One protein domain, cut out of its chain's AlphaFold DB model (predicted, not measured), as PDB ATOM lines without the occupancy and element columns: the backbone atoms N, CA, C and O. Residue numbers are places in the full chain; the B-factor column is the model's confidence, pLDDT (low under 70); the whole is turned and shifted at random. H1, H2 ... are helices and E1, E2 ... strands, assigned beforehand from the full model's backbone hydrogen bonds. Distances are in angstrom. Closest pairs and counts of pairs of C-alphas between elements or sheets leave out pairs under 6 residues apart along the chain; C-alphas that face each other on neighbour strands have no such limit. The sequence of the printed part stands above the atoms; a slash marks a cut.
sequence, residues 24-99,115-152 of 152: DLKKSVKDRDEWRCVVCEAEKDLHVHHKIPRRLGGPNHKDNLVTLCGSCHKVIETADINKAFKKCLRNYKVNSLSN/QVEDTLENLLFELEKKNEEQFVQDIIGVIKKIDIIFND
ATOM      1  N   ASP A  24     159.268 200.599 242.137       92.00
ATOM      2  CA  ASP A  24     158.255 201.545 241.659       92.00
ATOM      3  C   ASP A  24     157.300 201.986 242.776       92.00
ATOM      4  O   ASP A  24     157.025 203.177 242.923       92.00
ATOM      5  N   LEU A  25     156.860 201.048 243.619       91.25
ATOM      6  CA  LEU A  25     156.050 201.352 244.793       91.25
ATOM      7  C   LEU A  25     156.828 202.230 245.779       91.25
ATOM      8  O   LEU A  25     156.299 203.260 246.197       91.25
ATOM      9  N   LYS A  26     158.088 201.885 246.092       91.56
ATOM     10  CA  LYS A  26     158.931 202.701 246.986       91.56
ATOM     11  C   LYS A  26     159.056 204.132 246.483       91.56
ATOM     12  O   LYS A  26     158.871 205.069 247.256       91.56
ATOM     13  N   LYS A  27     159.355 204.291 245.192       94.44
ATOM     14  CA  LYS A  27     159.475 205.601 244.558       94.44
ATOM     15  C   LYS A  27     158.155 206.366 244.631       94.44
ATOM     16  O   LYS A  27     158.152 207.498 245.085       94.44
ATOM     17  N   SER A  28     157.033 205.726 244.302       96.25
ATOM     18  CA  SER A  28     155.716 206.376 244.323       96.25
ATOM     19  C   SER A  28     155.288 206.871 245.712       96.25
ATOM     20  O   SER A  28     154.586 207.881 245.810       96.25
ATOM     21  N   VAL A  29     155.682 206.162 246.780       95.56
ATOM     22  CA  VAL A  29     155.443 206.559 248.177       95.56
ATOM     23  C   VAL A  29     156.331 207.751 248.532       95.56
ATOM     24  O   VAL A  29     155.820 208.749 249.028       95.56
ATOM     25  N   LYS A  30     157.624 207.700 248.188       95.69
ATOM     26  CA  LYS A  30     158.558 208.818 248.404       95.69
ATOM     27  C   LYS A  30     158.171 210.072 247.623       95.69
ATOM     28  O   LYS A  30     158.232 211.153 248.186       95.69
ATOM     29  N   ASP A  31     157.726 209.931 246.376       96.38
ATOM     30  CA  ASP A  31     157.228 211.041 245.557       96.38
ATOM     31  C   ASP A  31     155.989 211.694 246.199       96.38
ATOM     32  O   ASP A  31     155.903 212.916 246.246       96.38
ATOM     33  N   ARG A  32     155.045 210.894 246.734       96.56
ATOM     34  CA  ARG A  32     153.867 211.411 247.466       96.56
ATOM     35  C   ARG A  32     154.277 212.181 248.717       96.56
ATOM     36  O   ARG A  32     153.690 213.212 249.007       96.56
ATOM     37  N   ASP A  33     155.262 211.662 249.440       95.62
ATOM     38  CA  ASP A  33     155.758 212.246 250.688       95.62
ATOM     39  C   ASP A  33     156.854 213.301 250.436       95.62
ATOM     40  O   ASP A  33     157.628 213.628 251.334       95.62
ATOM     41  N   GLU A  34     156.947 213.806 249.200       97.00
ATOM     42  CA  GLU A  34     157.844 214.887 248.776       97.00
ATOM     43  C   GLU A  34     159.325 214.633 249.089       97.00
ATOM     44  O   GLU A  34     160.089 215.560 249.355       97.00
ATOM     45  N   TRP A  35     159.739 213.363 249.075       96.44
ATOM     46  CA  TRP A  35     161.077 212.922 249.472       96.44
ATOM     47  C   TRP A  35     161.489 213.448 250.849       96.44
ATOM     48  O   TRP A  35     162.648 213.787 251.090       96.44
ATOM     49  N   ARG A  36     160.533 213.473 251.778       96.31
ATOM     50  CA  ARG A  36     160.741 213.866 253.165       96.31
ATOM     51  C   ARG A  36     160.181 212.827 254.122       96.31
ATOM     52  O   ARG A  36     159.236 212.097 253.842       96.31
ATOM     53  N   CYS A  37     160.790 212.760 255.299       96.62
ATOM     54  CA  CYS A  37     160.206 212.062 256.431       96.62
ATOM     55  C   CYS A  37     158.884 212.744 256.803       96.62
ATOM     56  O   CYS A  37     158.900 213.907 257.202       96.62
ATOM     57  N   VAL A  38     157.765 212.019 256.768       96.06
ATOM     58  CA  VAL A  38     156.439 212.602 257.054       96.06
ATOM     59  C   VAL A  38     156.303 213.117 258.493       96.06
ATOM     60  O   VAL A  38     155.445 213.945 258.785       96.06
ATOM     61  N   VAL A  39     157.177 212.658 259.397       93.88
ATOM     62  CA  VAL A  39     157.201 213.071 260.805       93.88
ATOM     63  C   VAL A  39     158.114 214.275 261.028       93.88
ATOM     64  O   VAL A  39     157.666 215.296 261.538       93.88
ATOM     65  N   CYS A  40     159.396 214.150 260.674       93.44
ATOM     66  CA  CYS A  40     160.437 215.117 261.044       93.44
ATOM     67  C   CYS A  40     161.015 215.915 259.868       93.44
ATOM     68  O   CYS A  40     161.999 216.621 260.051       93.44
ATOM     69  N   GLU A  41     160.492 215.722 258.658       94.88
ATOM     70  CA  GLU A  41     160.853 216.469 257.442       94.88
ATOM     71  C   GLU A  41     162.311 216.318 256.984       94.88
ATOM     72  O   GLU A  41     162.782 217.035 256.113       94.88
ATOM     73  N   ALA A  42     163.041 215.335 257.522       94.06
ATOM     74  CA  ALA A  42     164.375 214.997 257.030       94.06
ATOM     75  C   ALA A  42     164.305 214.542 255.567       94.06
ATOM     76  O   ALA A  42     163.441 213.738 255.237       94.06
ATOM     77  N   GLU A  43     165.259 214.970 254.743       95.06
ATOM     78  CA  GLU A  43     165.358 214.608 253.315       95.06
ATOM     79  C   GLU A  43     166.347 213.458 253.047       95.06
ATOM     80  O   GLU A  43     166.480 212.961 251.932       95.06
ATOM     81  N   LYS A  44     167.080 213.025 254.080       92.56
ATOM     82  CA  LYS A  44     168.136 212.008 253.980       92.56
ATOM     83  C   LYS A  44     167.739 210.718 254.686       92.56
ATOM     84  O   LYS A  44     166.958 210.735 255.637       92.56
ATOM     85  N   ASP A  45     168.351 209.620 254.239       96.06
ATOM     86  CA  ASP A  45     168.196 208.283 254.827       96.06
ATOM     87  C   ASP A  45     166.722 207.847 254.911       96.06
ATOM     88  O   ASP A  45     166.203 207.537 255.979       96.06
ATOM     89  N   LEU A  46     166.024 207.908 253.771       96.44
ATOM     90  CA  LEU A  46     164.580 207.689 253.674       96.44
ATOM     91  C   LEU A  46     164.221 206.235 253.375       96.44
ATOM     92  O   LEU A  46     164.638 205.666 252.357       96.44
ATOM     93  N   HIS A  47     163.327 205.698 254.194       95.12
ATOM     94  CA  HIS A  47     162.820 204.331 254.157       95.12
ATOM     95  C   HIS A  47     161.298 204.341 254.056       95.12
ATOM     96  O   HIS A  47     160.641 205.248 254.564       95.12
ATOM     97  N   VAL A  48     160.741 203.327 253.397       94.25
ATOM     98  CA  VAL A  48     159.292 203.116 253.346       94.25
ATOM     99  C   VAL A  48     158.903 202.190 254.491       94.25
ATOM    100  O   VAL A  48     159.506 201.131 254.647       94.25
ATOM    101  N   HIS A  49     157.914 202.602 255.272       92.25
ATOM    102  CA  HIS A  49     157.428 201.916 256.462       92.25
ATOM    103  C   HIS A  49     155.947 201.571 256.313       92.25
ATOM    104  O   HIS A  49     155.196 202.346 255.723       92.25
ATOM    105  N   HIS A  50     155.529 200.430 256.859       91.69
ATOM    106  CA  HIS A  50     154.121 200.048 256.938       91.69
ATOM    107  C   HIS A  50     153.453 200.654 258.169       91.69
ATOM    108  O   HIS A  50     153.923 200.409 259.271       91.69
ATOM    109  N   LYS A  51     152.322 201.344 257.999       89.56
ATOM    110  CA  LYS A  51     151.486 201.806 259.120       89.56
ATOM    111  C   LYS A  51     150.923 200.623 259.908       89.56
ATOM    112  O   LYS A  51     151.194 200.456 261.091       89.56
ATOM    113  N   ILE A  52     150.235 199.726 259.203       87.00
ATOM    114  CA  ILE A  52     149.826 198.416 259.704       87.00
ATOM    115  C   ILE A  52     150.953 197.434 259.371       87.00
ATOM    116  O   ILE A  52     151.165 197.145 258.186       87.00
ATOM    117  N   PRO A  53     151.675 196.886 260.366       83.81
ATOM    118  CA  PRO A  53     152.775 195.961 260.126       83.81
ATOM    119  C   PRO A  53     152.348 194.750 259.298       83.81
ATOM    120  O   PRO A  53     151.245 194.223 259.467       83.81
ATOM    121  N   ARG A  54     153.268 194.219 258.478       82.56
ATOM    122  CA  ARG A  54     153.008 193.006 257.682       82.56
ATOM    123  C   ARG A  54     152.484 191.871 258.542       82.56
ATOM    124  O   ARG A  54     151.454 191.325 258.181       82.56
ATOM    125  N   ARG A  55     153.113 191.606 259.700       78.75
ATOM    126  CA  ARG A  55     152.714 190.568 260.681       78.75
ATOM    127  C   ARG A  55     151.258 190.657 261.160       78.75
ATOM    128  O   ARG A  55     150.739 189.668 261.655       78.75
ATOM    129  N   LEU A  56     150.620 191.821 261.018       80.88
ATOM    130  CA  LEU A  56     149.214 192.060 261.356       80.88
ATOM    131  C   LEU A  56     148.303 192.111 260.114       80.88
ATOM    132  O   LEU A  56     147.163 192.550 260.204       80.88
ATOM    133  N   GLY A  57     148.789 191.674 258.950       81.31
ATOM    134  CA  GLY A  57     148.030 191.644 257.697       81.31
ATOM    135  C   GLY A  57     148.101 192.928 256.867       81.31
ATOM    136  O   GLY A  57     147.371 193.053 255.886       81.31
ATOM    137  N   GLY A  58     148.981 193.875 257.208       83.81
ATOM    138  CA  GLY A  58     149.087 195.141 256.484       83.81
ATOM    139  C   GLY A  58     149.420 194.968 254.993       83.81
ATOM    140  O   GLY A  58     150.377 194.261 254.652       83.81
ATOM    141  N   PRO A  59     148.685 195.599 254.061       85.12
ATOM    142  CA  PRO A  59     148.933 195.441 252.630       85.12
ATOM    143  C   PRO A  59     150.172 196.222 252.161       85.12
ATOM    144  O   PRO A  59     150.529 197.255 252.725       85.12
ATOM    145  N   ASN A  60     150.785 195.783 251.056       85.81
ATOM    146  CA  ASN A  60     151.764 196.574 250.291       85.81
ATOM    147  C   ASN A  60     151.042 197.584 249.375       85.81
ATOM    148  O   ASN A  60     151.296 197.645 248.174       85.81
ATOM    149  N   HIS A  61     150.088 198.328 249.938       88.81
ATOM    150  CA  HIS A  61     149.335 199.371 249.245       88.81
ATOM    151  C   HIS A  61     149.853 200.739 249.667       88.81
ATOM    152  O   HIS A  61     150.182 200.922 250.834       88.81
ATOM    153  N   LYS A  62     149.892 201.702 248.741       89.38
ATOM    154  CA  LYS A  62     150.450 203.042 248.975       89.38
ATOM    155  C   LYS A  62     149.897 203.707 250.245       89.38
ATOM    156  O   LYS A  62     150.656 204.346 250.964       89.38
ATOM    157  N   ASP A  63     148.620 203.504 250.552       89.06
ATOM    158  CA  ASP A  63     147.947 204.108 251.716       89.06
ATOM    159  C   ASP A  63     148.413 203.532 253.057       89.06
ATOM    160  O   ASP A  63     148.454 204.243 254.057       89.06
ATOM    161  N   ASN A  64     148.845 202.268 253.064       91.56
ATOM    162  CA  ASN A  64     149.435 201.624 254.236       91.56
ATOM    163  C   ASN A  64     150.941 201.913 254.363       91.56
ATOM    164  O   ASN A  64     151.603 201.364 255.239       91.56
ATOM    165  N   LEU A  65     151.515 202.725 253.471       93.00
ATOM    166  CA  LEU A  65     152.945 203.009 253.427       93.00
ATOM    167  C   LEU A  65     153.225 204.487 253.663       93.00
ATOM    168  O   LEU A  65     152.503 205.349 253.165       93.00
ATOM    169  N   VAL A  66     154.311 204.780 254.376       95.81
ATOM    170  CA  VAL A  66     154.799 206.141 254.644       95.81
ATOM    171  C   VAL A  66     156.317 206.223 254.539       95.81
ATOM    172  O   VAL A  66     157.025 205.250 254.799       95.81
ATOM    173  N   THR A  67     156.827 207.394 254.178       97.19
ATOM    174  CA  THR A  67     158.260 207.686 254.115       97.19
ATOM    175  C   THR A  67     158.755 208.211 255.460       97.19
ATOM    176  O   THR A  67     158.294 209.237 255.958       97.19
ATOM    177  N   LEU A  68     159.737 207.530 256.050       96.88
ATOM    178  CA  LEU A  68     160.379 207.909 257.309       96.88
ATOM    179  C   LEU A  68     161.895 207.964 257.138       96.88
ATOM    180  O   LEU A  68     162.474 207.152 256.423       96.88
ATOM    181  N   CYS A  69     162.569 208.870 257.848       97.38
ATOM    182  CA  CYS A  69     164.024 208.777 257.976       97.38
ATOM    183  C   CYS A  69     164.415 207.603 258.886       97.38
ATOM    184  O   CYS A  69     163.647 207.243 259.783       97.38
ATOM    185  N   GLY A  70     165.621 207.047 258.740       95.81
ATOM    186  CA  GLY A  70     166.064 205.881 259.520       95.81
ATOM    187  C   GLY A  70     165.994 206.088 261.039       95.81
ATOM    188  O   GLY A  70     165.667 205.172 261.797       95.81
ATOM    189  N   SER A  71     166.202 207.327 261.496       96.06
ATOM    190  CA  SER A  71     166.091 207.729 262.907       96.06
ATOM    191  C   SER A  71     164.663 207.608 263.462       96.06
ATOM    192  O   SER A  71     164.493 207.097 264.570       96.06
ATOM    193  N   CYS A  72     163.647 208.068 262.718       95.38
ATOM    194  CA  CYS A  72     162.233 207.928 263.102       95.38
ATOM    195  C   CYS A  72     161.742 206.495 262.871       95.38
ATOM    196  O   CYS A  72     161.093 205.921 263.742       95.38
ATOM    197  N   HIS A  73     162.130 205.887 261.748       96.00
ATOM    198  CA  HIS A  73     161.791 204.514 261.386       96.00
ATOM    199  C   HIS A  73     162.130 203.532 262.513       96.00
ATOM    200  O   HIS A  73     161.276 202.780 262.968       96.00
ATOM    201  N   LYS A  74     163.360 203.590 263.041       94.38
ATOM    202  CA  LYS A  74     163.836 202.670 264.087       94.38
ATOM    203  C   LYS A  74     163.000 202.696 265.372       94.38
ATOM    204  O   LYS A  74     162.935 201.681 266.056       94.38
ATOM    205  N   VAL A  75     162.440 203.845 265.750       90.19
ATOM    206  CA  VAL A  75     161.641 203.970 266.984       90.19
ATOM    207  C   VAL A  75     160.158 203.712 266.755       90.19
ATOM    208  O   VAL A  75     159.501 203.218 267.661       90.19
ATOM    209  N   ILE A  76     159.641 204.012 265.563       88.69
ATOM    210  CA  ILE A  76     158.252 203.712 265.200       88.69
ATOM    211  C   ILE A  76     158.071 202.197 265.039       88.69
ATOM    212  O   ILE A  76     157.117 201.643 265.577       88.69
ATOM    213  N   GLU A  77     159.049 201.506 264.446       88.56
ATOM    214  CA  GLU A  77     159.049 200.043 264.290       88.56
ATOM    215  C   GLU A  77     158.889 199.287 265.622       88.56
ATOM    216  O   GLU A  77     158.348 198.183 265.660       88.56
ATOM    217  N   THR A  78     159.328 199.868 266.749       87.62
ATOM    218  CA  THR A  78     159.190 199.204 268.056       87.62
ATOM    219  C   THR A  78     157.772 199.250 268.622       87.62
ATOM    220  O   THR A  78     157.541 198.621 269.651       87.62
ATOM    221  N   ALA A  79     156.848 199.992 267.999       82.38
ATOM    222  CA  ALA A  79     155.476 200.213 268.470       82.38
ATOM    223  C   ALA A  79     155.373 200.740 269.921       82.38
ATOM    224  O   ALA A  79     154.368 200.557 270.600       82.38
ATOM    225  N   ASP A  80     156.416 201.424 270.396       82.94
ATOM    226  CA  ASP A  80     156.437 202.110 271.690       82.94
ATOM    227  C   ASP A  80     156.151 203.590 271.441       82.94
ATOM    228  O   ASP A  80     157.033 204.347 271.021       82.94
ATOM    229  N   ILE A  81     154.905 203.992 271.690       81.56
ATOM    230  CA  ILE A  81     154.399 205.339 271.401       81.56
ATOM    231  C   ILE A  81     155.210 206.405 272.147       81.56
ATOM    232  O   ILE A  81     155.570 207.427 271.567       81.56
ATOM    233  N   ASN A  82     155.567 206.165 273.411       75.62
ATOM    234  CA  ASN A  82     156.303 207.140 274.219       75.62
ATOM    235  C   ASN A  82     157.720 207.355 273.686       75.62
ATOM    236  O   ASN A  82     158.212 208.487 273.608       75.62
ATOM    237  N   LYS A  83     158.393 206.266 273.308       76.94
ATOM    238  CA  LYS A  83     159.730 206.313 272.714       76.94
ATOM    239  C   LYS A  83     159.706 206.951 271.328       76.94
ATOM    240  O   LYS A  83     160.572 207.783 271.036       76.94
ATOM    241  N   ALA A  84     158.720 206.594 270.506       81.44
ATOM    242  CA  ALA A  84     158.505 207.179 269.191       81.44
ATOM    243  C   ALA A  84     158.265 208.687 269.307       81.44
ATOM    244  O   ALA A  84     159.015 209.456 268.706       81.44
ATOM    245  N   PHE A  85     157.329 209.117 270.156       81.62
ATOM    246  CA  PHE A  85     156.992 210.523 270.374       81.62
ATOM    247  C   PHE A  85     158.210 211.355 270.786       81.62
ATOM    248  O   PHE A  85     158.578 212.301 270.089       81.62
ATOM    249  N   LYS A  86     158.911 210.961 271.860       78.38
ATOM    250  CA  LYS A  86     160.088 211.695 272.362       78.38
ATOM    251  C   LYS A  86     161.170 211.862 271.293       78.38
ATOM    252  O   LYS A  86     161.760 212.934 271.149       78.38
ATOM    253  N   LYS A  87     161.465 210.795 270.545       86.38
ATOM    254  CA  LYS A  87     162.517 210.814 269.523       86.38
ATOM    255  C   LYS A  87     162.093 211.617 268.290       86.38
ATOM    256  O   LYS A  87     162.908 212.388 267.784       86.38
ATOM    257  N   CYS A  88     160.857 211.446 267.834       87.75
ATOM    258  CA  CYS A  88     160.310 212.134 266.669       87.75
ATOM    259  C   CYS A  88     160.191 213.640 266.898       87.75
ATOM    260  O   CYS A  88     160.643 214.404 266.051       87.75
ATOM    261  N   LEU A  89     159.702 214.061 268.070       84.19
ATOM    262  CA  LEU A  89     159.625 215.472 268.455       84.19
ATOM    263  C   LEU A  89     161.007 216.132 268.441       84.19
ATOM    264  O   LEU A  89     161.186 217.209 267.876       84.19
ATOM    265  N   ARG A  90     162.021 215.456 268.997       86.06
ATOM    266  CA  ARG A  90     163.402 215.952 268.950       86.06
ATOM    267  C   ARG A  90     163.904 216.107 267.513       86.06
ATOM    268  O   ARG A  90     164.498 217.131 267.196       86.06
ATOM    269  N   ASN A  91     163.702 215.098 266.665       87.12
ATOM    270  CA  ASN A  91     164.142 215.155 265.269       87.12
ATOM    271  C   ASN A  91     163.433 216.289 264.505       87.12
ATOM    272  O   ASN A  91     164.082 216.992 263.738       87.12
ATOM    273  N   TYR A  92     162.129 216.477 264.735       85.62
ATOM    274  CA  TYR A  92     161.332 217.533 264.107       85.62
ATOM    275  C   TYR A  92     161.853 218.926 264.474       85.62
ATOM    276  O   TYR A  92     162.104 219.732 263.582       85.62
ATOM    277  N   LYS A  93     162.126 219.182 265.761       80.88
ATOM    278  CA  LYS A  93     162.698 220.462 266.213       80.88
ATOM    279  C   LYS A  93     164.053 220.768 265.579       80.88
ATOM    280  O   LYS A  93     164.280 221.885 265.132       80.88
ATOM    281  N   VAL A  94     164.948 219.779 265.526       80.94
ATOM    282  CA  VAL A  94     166.282 219.957 264.927       80.94
ATOM    283  C   VAL A  94     166.173 220.345 263.450       80.94
ATOM    284  O   VAL A  94     166.853 221.270 263.021       80.94
ATOM    285  N   ASN A  95     165.291 219.685 262.698       79.31
ATOM    286  CA  ASN A  95     165.116 219.963 261.273       79.31
ATOM    287  C   ASN A  95     164.327 221.248 260.986       79.31
ATOM    288  O   ASN A  95     164.603 221.925 259.998       79.31
ATOM    289  N   SER A  96     163.381 221.615 261.852       71.69
ATOM    290  CA  SER A  96     162.606 222.853 261.702       71.69
ATOM    291  C   SER A  96     163.489 224.092 261.884       71.69
ATOM    292  O   SER A  96     163.336 225.068 261.161       71.69
ATOM    293  N   LEU A  97     164.469 224.039 262.795       60.44
ATOM    294  CA  LEU A  97     165.399 225.148 263.049       60.44
ATOM    295  C   LEU A  97     166.447 225.337 261.942       60.44
ATOM    296  O   LEU A  97     166.927 226.449 261.740       60.44
ATOM    297  N   SER A  98     166.806 224.280 261.208       57.19
ATOM    298  CA  SER A  98     167.755 224.388 260.090       57.19
ATOM    299  C   SER A  98     167.178 225.071 258.846       57.19
ATOM    300  O   SER A  98     167.950 225.557 258.022       57.19
ATOM    301  N   ASN A  99     165.848 225.151 258.714       51.56
ATOM    302  CA  ASN A  99     165.184 225.729 257.541       51.56
ATOM    303  C   ASN A  99     164.965 227.255 257.636       51.56
ATOM    304  O   ASN A  99     164.591 227.877 256.644       51.56
ATOM    305  N   GLN A 115     163.047 253.424 271.439       60.06
ATOM    306  CA  GLN A 115     162.393 252.571 270.446       60.06
ATOM    307  C   GLN A 115     163.074 251.206 270.351       60.06
ATOM    308  O   GLN A 115     162.400 250.207 270.118       60.06
ATOM    309  N   VAL A 116     164.400 251.152 270.530       68.69
ATOM    310  CA  VAL A 116     165.137 249.884 270.618       68.69
ATOM    311  C   VAL A 116     164.717 249.122 271.869       68.69
ATOM    312  O   VAL A 116     164.433 247.939 271.762       68.69
ATOM    313  N   GLU A 117     164.644 249.782 273.024       65.38
ATOM    314  CA  GLU A 117     164.244 249.168 274.298       65.38
ATOM    315  C   GLU A 117     162.810 248.622 274.231       65.38
ATOM    316  O   GLU A 117     162.614 247.432 274.459       65.38
ATOM    317  N   ASP A 118     161.846 249.421 273.768       66.19
ATOM    318  CA  ASP A 118     160.452 248.990 273.599       66.19
ATOM    319  C   ASP A 118     160.328 247.846 272.580       66.19
ATOM    320  O   ASP A 118     159.559 246.901 272.756       66.19
ATOM    321  N   THR A 119     161.092 247.899 271.485       72.88
ATOM    322  CA  THR A 119     161.093 246.824 270.480       72.88
ATOM    323  C   THR A 119     161.727 245.557 271.040       72.88
ATOM    324  O   THR A 119     161.233 244.468 270.769       72.88
ATOM    325  N   LEU A 120     162.795 245.671 271.833       73.12
ATOM    326  CA  LEU A 120     163.447 244.536 272.480       73.12
ATOM    327  C   LEU A 120     162.543 243.896 273.529       73.12
ATOM    328  O   LEU A 120     162.468 242.675 273.562       73.12
ATOM    329  N   GLU A 121     161.831 244.679 274.339       72.62
ATOM    330  CA  GLU A 121     160.864 244.158 275.311       72.62
ATOM    331  C   GLU A 121     159.706 243.440 274.618       72.62
ATOM    332  O   GLU A 121     159.367 242.315 274.986       72.62
ATOM    333  N   ASN A 122     159.164 244.027 273.550       69.00
ATOM    334  CA  ASN A 122     158.126 243.383 272.751       69.00
ATOM    335  C   ASN A 122     158.642 242.116 272.057       69.00
ATOM    336  O   ASN A 122     157.951 241.105 272.049       69.00
ATOM    337  N   LEU A 123     159.863 242.128 271.513       72.06
ATOM    338  CA  LEU A 123     160.483 240.939 270.926       72.06
ATOM    339  C   LEU A 123     160.764 239.867 271.978       72.06
ATOM    340  O   LEU A 123     160.545 238.700 271.692       72.06
ATOM    341  N   LEU A 124     161.219 240.226 273.179       72.31
ATOM    342  CA  LEU A 124     161.442 239.290 274.283       72.31
ATOM    343  C   LEU A 124     160.126 238.654 274.734       72.31
ATOM    344  O   LEU A 124     160.064 237.436 274.865       72.31
ATOM    345  N   PHE A 125     159.067 239.449 274.876       65.38
ATOM    346  CA  PHE A 125     157.730 238.967 275.219       65.38
ATOM    347  C   PHE A 125     157.144 238.059 274.129       65.38
ATOM    348  O   PHE A 125     156.607 236.987 274.414       65.38
ATOM    349  N   GLU A 126     157.289 238.456 272.865       58.62
ATOM    350  CA  GLU A 126     156.910 237.648 271.709       58.62
ATOM    351  C   GLU A 126     157.738 236.363 271.626       58.62
ATOM    352  O   GLU A 126     157.190 235.320 271.299       58.62
ATOM    353  N   LEU A 127     159.036 236.392 271.937       59.94
ATOM    354  CA  LEU A 127     159.902 235.211 271.936       59.94
ATOM    355  C   LEU A 127     159.585 234.262 273.099       59.94
ATOM    356  O   LEU A 127     159.586 233.050 272.888       59.94
ATOM    357  N   GLU A 128     159.275 234.776 274.292       63.06
ATOM    358  CA  GLU A 128     158.841 233.963 275.436       63.06
ATOM    359  C   GLU A 128     157.523 233.246 275.135       63.06
ATOM    360  O   GLU A 128     157.434 232.026 275.288       63.06
ATOM    361  N   LYS A 129     156.524 233.968 274.612       58.66
ATOM    362  CA  LYS A 129     155.231 233.379 274.244       58.66
ATOM    363  C   LYS A 129     155.307 232.473 273.026       58.66
ATOM    364  O   LYS A 129     154.715 231.395 273.038       58.66
ATOM    365  N   LYS A 130     156.069 232.861 271.997       59.03
ATOM    366  CA  LYS A 130     156.301 232.005 270.830       59.03
ATOM    367  C   LYS A 130     156.980 230.718 271.235       59.03
ATOM    368  O   LYS A 130     156.656 229.710 270.641       59.03
ATOM    369  N   ASN A 131     157.871 230.691 272.223       65.06
ATOM    370  CA  ASN A 131     158.522 229.438 272.595       65.06
ATOM    371  C   ASN A 131     157.525 228.424 273.184       65.06
ATOM    372  O   ASN A 131     157.576 227.248 272.828       65.06
ATOM    373  N   GLU A 132     156.582 228.865 274.022       71.06
ATOM    374  CA  GLU A 132     155.539 227.985 274.567       71.06
ATOM    375  C   GLU A 132     154.481 227.623 273.522       71.06
ATOM    376  O   GLU A 132     154.180 226.442 273.337       71.06
ATOM    377  N   GLU A 133     153.952 228.607 272.795       75.31
ATOM    378  CA  GLU A 133     152.927 228.374 271.777       75.31
ATOM    379  C   GLU A 133     153.481 227.538 270.620       75.31
ATOM    380  O   GLU A 133     152.886 226.522 270.267       75.31
ATOM    381  N   GLN A 134     154.665 227.871 270.097       75.94
ATOM    382  CA  GLN A 134     155.350 227.072 269.077       75.94
ATOM    383  C   GLN A 134     155.636 225.665 269.588       75.94
ATOM    384  O   GLN A 134     155.469 224.706 268.843       75.94
ATOM    385  N   PHE A 135     156.019 225.500 270.857       75.81
ATOM    386  CA  PHE A 135     156.242 224.167 271.403       75.81
ATOM    387  C   PHE A 135     154.956 223.344 271.474       75.81
ATOM    388  O   PHE A 135     154.973 222.162 271.127       75.81
ATOM    389  N   VAL A 136     153.841 223.954 271.883       81.38
ATOM    390  CA  VAL A 136     152.524 223.310 271.856       81.38
ATOM    391  C   VAL A 136     152.132 222.960 270.419       81.38
ATOM    392  O   VAL A 136     151.683 221.839 270.180       81.38
ATOM    393  N   GLN A 137     152.366 223.848 269.449       82.38
ATOM    394  CA  GLN A 137     152.114 223.566 268.032       82.38
ATOM    395  C   GLN A 137     152.988 222.420 267.502       82.38
ATOM    396  O   GLN A 137     152.475 221.529 266.824       82.38
ATOM    397  N   ASP A 138     154.271 222.374 267.862       77.38
ATOM    398  CA  ASP A 138     155.177 221.279 267.509       77.38
ATOM    399  C   ASP A 138     154.686 219.949 268.102       77.38
ATOM    400  O   ASP A 138     154.659 218.928 267.411       77.38
ATOM    401  N   ILE A 139     154.271 219.949 269.377       82.94
ATOM    402  CA  ILE A 139     153.705 218.771 270.048       82.94
ATOM    403  C   ILE A 139     152.459 218.294 269.305       82.94
ATOM    404  O   ILE A 139     152.390 217.121 268.937       82.94
ATOM    405  N   ILE A 140     151.492 219.183 269.059       85.81
ATOM    406  CA  ILE A 140     150.242 218.853 268.363       85.81
ATOM    407  C   ILE A 140     150.539 218.319 266.957       85.81
ATOM    408  O   ILE A 140     149.963 217.310 266.549       85.81
ATOM    409  N   GLY A 141     151.455 218.958 266.226       84.31
ATOM    410  CA  GLY A 141     151.865 218.544 264.887       84.31
ATOM    411  C   GLY A 141     152.475 217.143 264.870       84.31
ATOM    412  O   GLY A 141     152.075 216.304 264.061       84.31
ATOM    413  N   VAL A 142     153.399 216.853 265.792       82.25
ATOM    414  CA  VAL A 142     154.017 215.524 265.906       82.25
ATOM    415  C   VAL A 142     153.007 214.470 266.356       82.25
ATOM    416  O   VAL A 142     153.023 213.375 265.799       82.25
ATOM    417  N   ILE A 143     152.113 214.782 267.303       85.12
ATOM    418  CA  ILE A 143     151.049 213.860 267.730       85.12
ATOM    419  C   ILE A 143     150.191 213.473 266.530       85.12
ATOM    420  O   ILE A 143     150.075 212.286 266.257       85.12
ATOM    421  N   LYS A 144     149.672 214.442 265.766       85.38
ATOM    422  CA  LYS A 144     148.840 214.169 264.581       85.38
ATOM    423  C   LYS A 144     149.566 213.308 263.544       85.38
ATOM    424  O   LYS A 144     148.995 212.364 263.015       85.38
ATOM    425  N   LYS A 145     150.839 213.608 263.269       86.38
ATOM    426  CA  LYS A 145     151.654 212.848 262.304       86.38
ATOM    427  C   LYS A 145     151.923 211.411 262.770       86.38
ATOM    428  O   LYS A 145     151.973 210.510 261.942       86.38
ATOM    429  N   ILE A 146     152.109 211.195 264.073       81.44
ATOM    430  CA  ILE A 146     152.273 209.863 264.675       81.44
ATOM    431  C   ILE A 146     150.941 209.107 264.695       81.44
ATOM    432  O   ILE A 146     150.918 207.919 264.397       81.44
ATOM    433  N   ASP A 147     149.843 209.788 265.002       80.50
ATOM    434  CA  ASP A 147     148.497 209.220 265.053       80.50
ATOM    435  C   ASP A 147     148.107 208.583 263.712       80.50
ATOM    436  O   ASP A 147     147.756 207.409 263.676       80.50
ATOM    437  N   ILE A 148     148.357 209.282 262.598       79.94
ATOM    438  CA  ILE A 148     148.158 208.776 261.222       79.94
ATOM    439  C   ILE A 148     148.971 207.495 260.923       79.94
ATOM    440  O   ILE A 148     148.700 206.789 259.951       79.94
ATOM    441  N   ILE A 149     150.024 207.209 261.693       80.19
ATOM    442  CA  ILE A 149     150.849 206.004 261.519       80.19
ATOM    443  C   ILE A 149     150.318 204.846 262.363       80.19
ATOM    444  O   ILE A 149     150.407 203.701 261.930       80.19
ATOM    445  N   PHE A 150     149.801 205.126 263.560       72.94
ATOM    446  CA  PHE A 150     149.392 204.094 264.513       72.94
ATOM    447  C   PHE A 150     147.889 203.793 264.512       72.94
ATOM    448  O   PHE A 150     147.517 202.694 264.921       72.94
ATOM    449  N   ASN A 151     147.048 204.735 264.081       67.88
ATOM    450  CA  ASN A 151     145.595 204.689 264.263       67.88
ATOM    451  C   ASN A 151     144.772 204.872 262.965       67.88
ATOM    452  O   ASN A 151     143.566 204.640 263.018       67.88
ATOM    453  N   ASP A 152     145.403 205.215 261.831       55.06
ATOM    454  CA  ASP A 152     144.811 205.220 260.470       55.06
ATOM    455  C   ASP A 152     145.314 204.033 259.629       55.06
ATOM    456  O   ASP A 152     144.481 203.355 258.985       55.06
TER     457      ASP A 152
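What this domain is: This is residues 24 to 99 and 115 to 152 of the 152 residues of the protein "HNH endonuclease" of Rossellomorea vietnamensis (UniProt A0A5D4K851). A small hairpin of two strands, E1 and E2, sits between H1 and H2, and H3 continues this compact body on the H2 side. Residues 138 to 146 of the long helix H4 pack on H3, while its residues 115 to 134 stick out as a free arm, without which the body spans 35 by 25 by 19 A. The printed part has 114 residues, with H1, E1, E2, H2, H3 and H4 in chain order; the sheet E1 - E2 is antiparallel and the class is mostly helix. The whole is loose, with a radius of gyration of the C-alphas of 17.4 A and spans of 62 by 27 by 20 A.

Where its parts are: Find C-alpha 46 at (164.580, 207.689, 253.674), where E1, residues 46 to 50, begins; E2 is residues 65 to 69. H1 is residues 24 to 32, 12.3 A long, and H2 is residues 70 to 76. H3, residues 81 to 98, runs 25.9 A. H4, residues 115 to 150, runs 50.5 A from C-alpha 115 at (162.393, 252.571, 270.446) to C-alpha 150 at (149.392, 204.094, 264.513), with a kink of 26 degrees near residue 130.

How they stand to each other: In the hairpin E1 and E2, look for N 47 and O 68, 2.8 A apart, within hydrogen-bond range. The closest C-alphas of H1 and E2, Lys 30 and Thr 67, are 5.8 A apart; those of E1 and H2, Leu 46 and Gly 70, 6.3 A. H2 and H3, a helical hairpin, touch at Val 75 and Ala 84, closest C-alphas 5.0 A, opposite ways at a shallow tilt of 30 degrees. H3, with residues 85 to 93 alone, touches residues 138 to 146 of H4, closest C-alphas Leu 89 and Val 142, 6.2 A, at a steep tilt of 43 degrees, opposite ways. H1 and H4 are apart. Every O i to N i+4 pair is within hydrogen-bond range in H1, against 2 of 3 in H2, 13 of 14 in H3 and 30 of 32 in H4.

The domain as a whole: The C-alphas of Gly 57 and Gln 115, the two farthest apart, are 63.9 A apart. Residues 100 to 114 are not printed, and C-alphas 99 and 115 are 29.9 A apart across the cut. The links H1 to E1 and E1 to E2 are long. The model's pLDDT is under 70 at residues 97 to 99, 115 to 118, 122, 125 to 131 and 151 to 152.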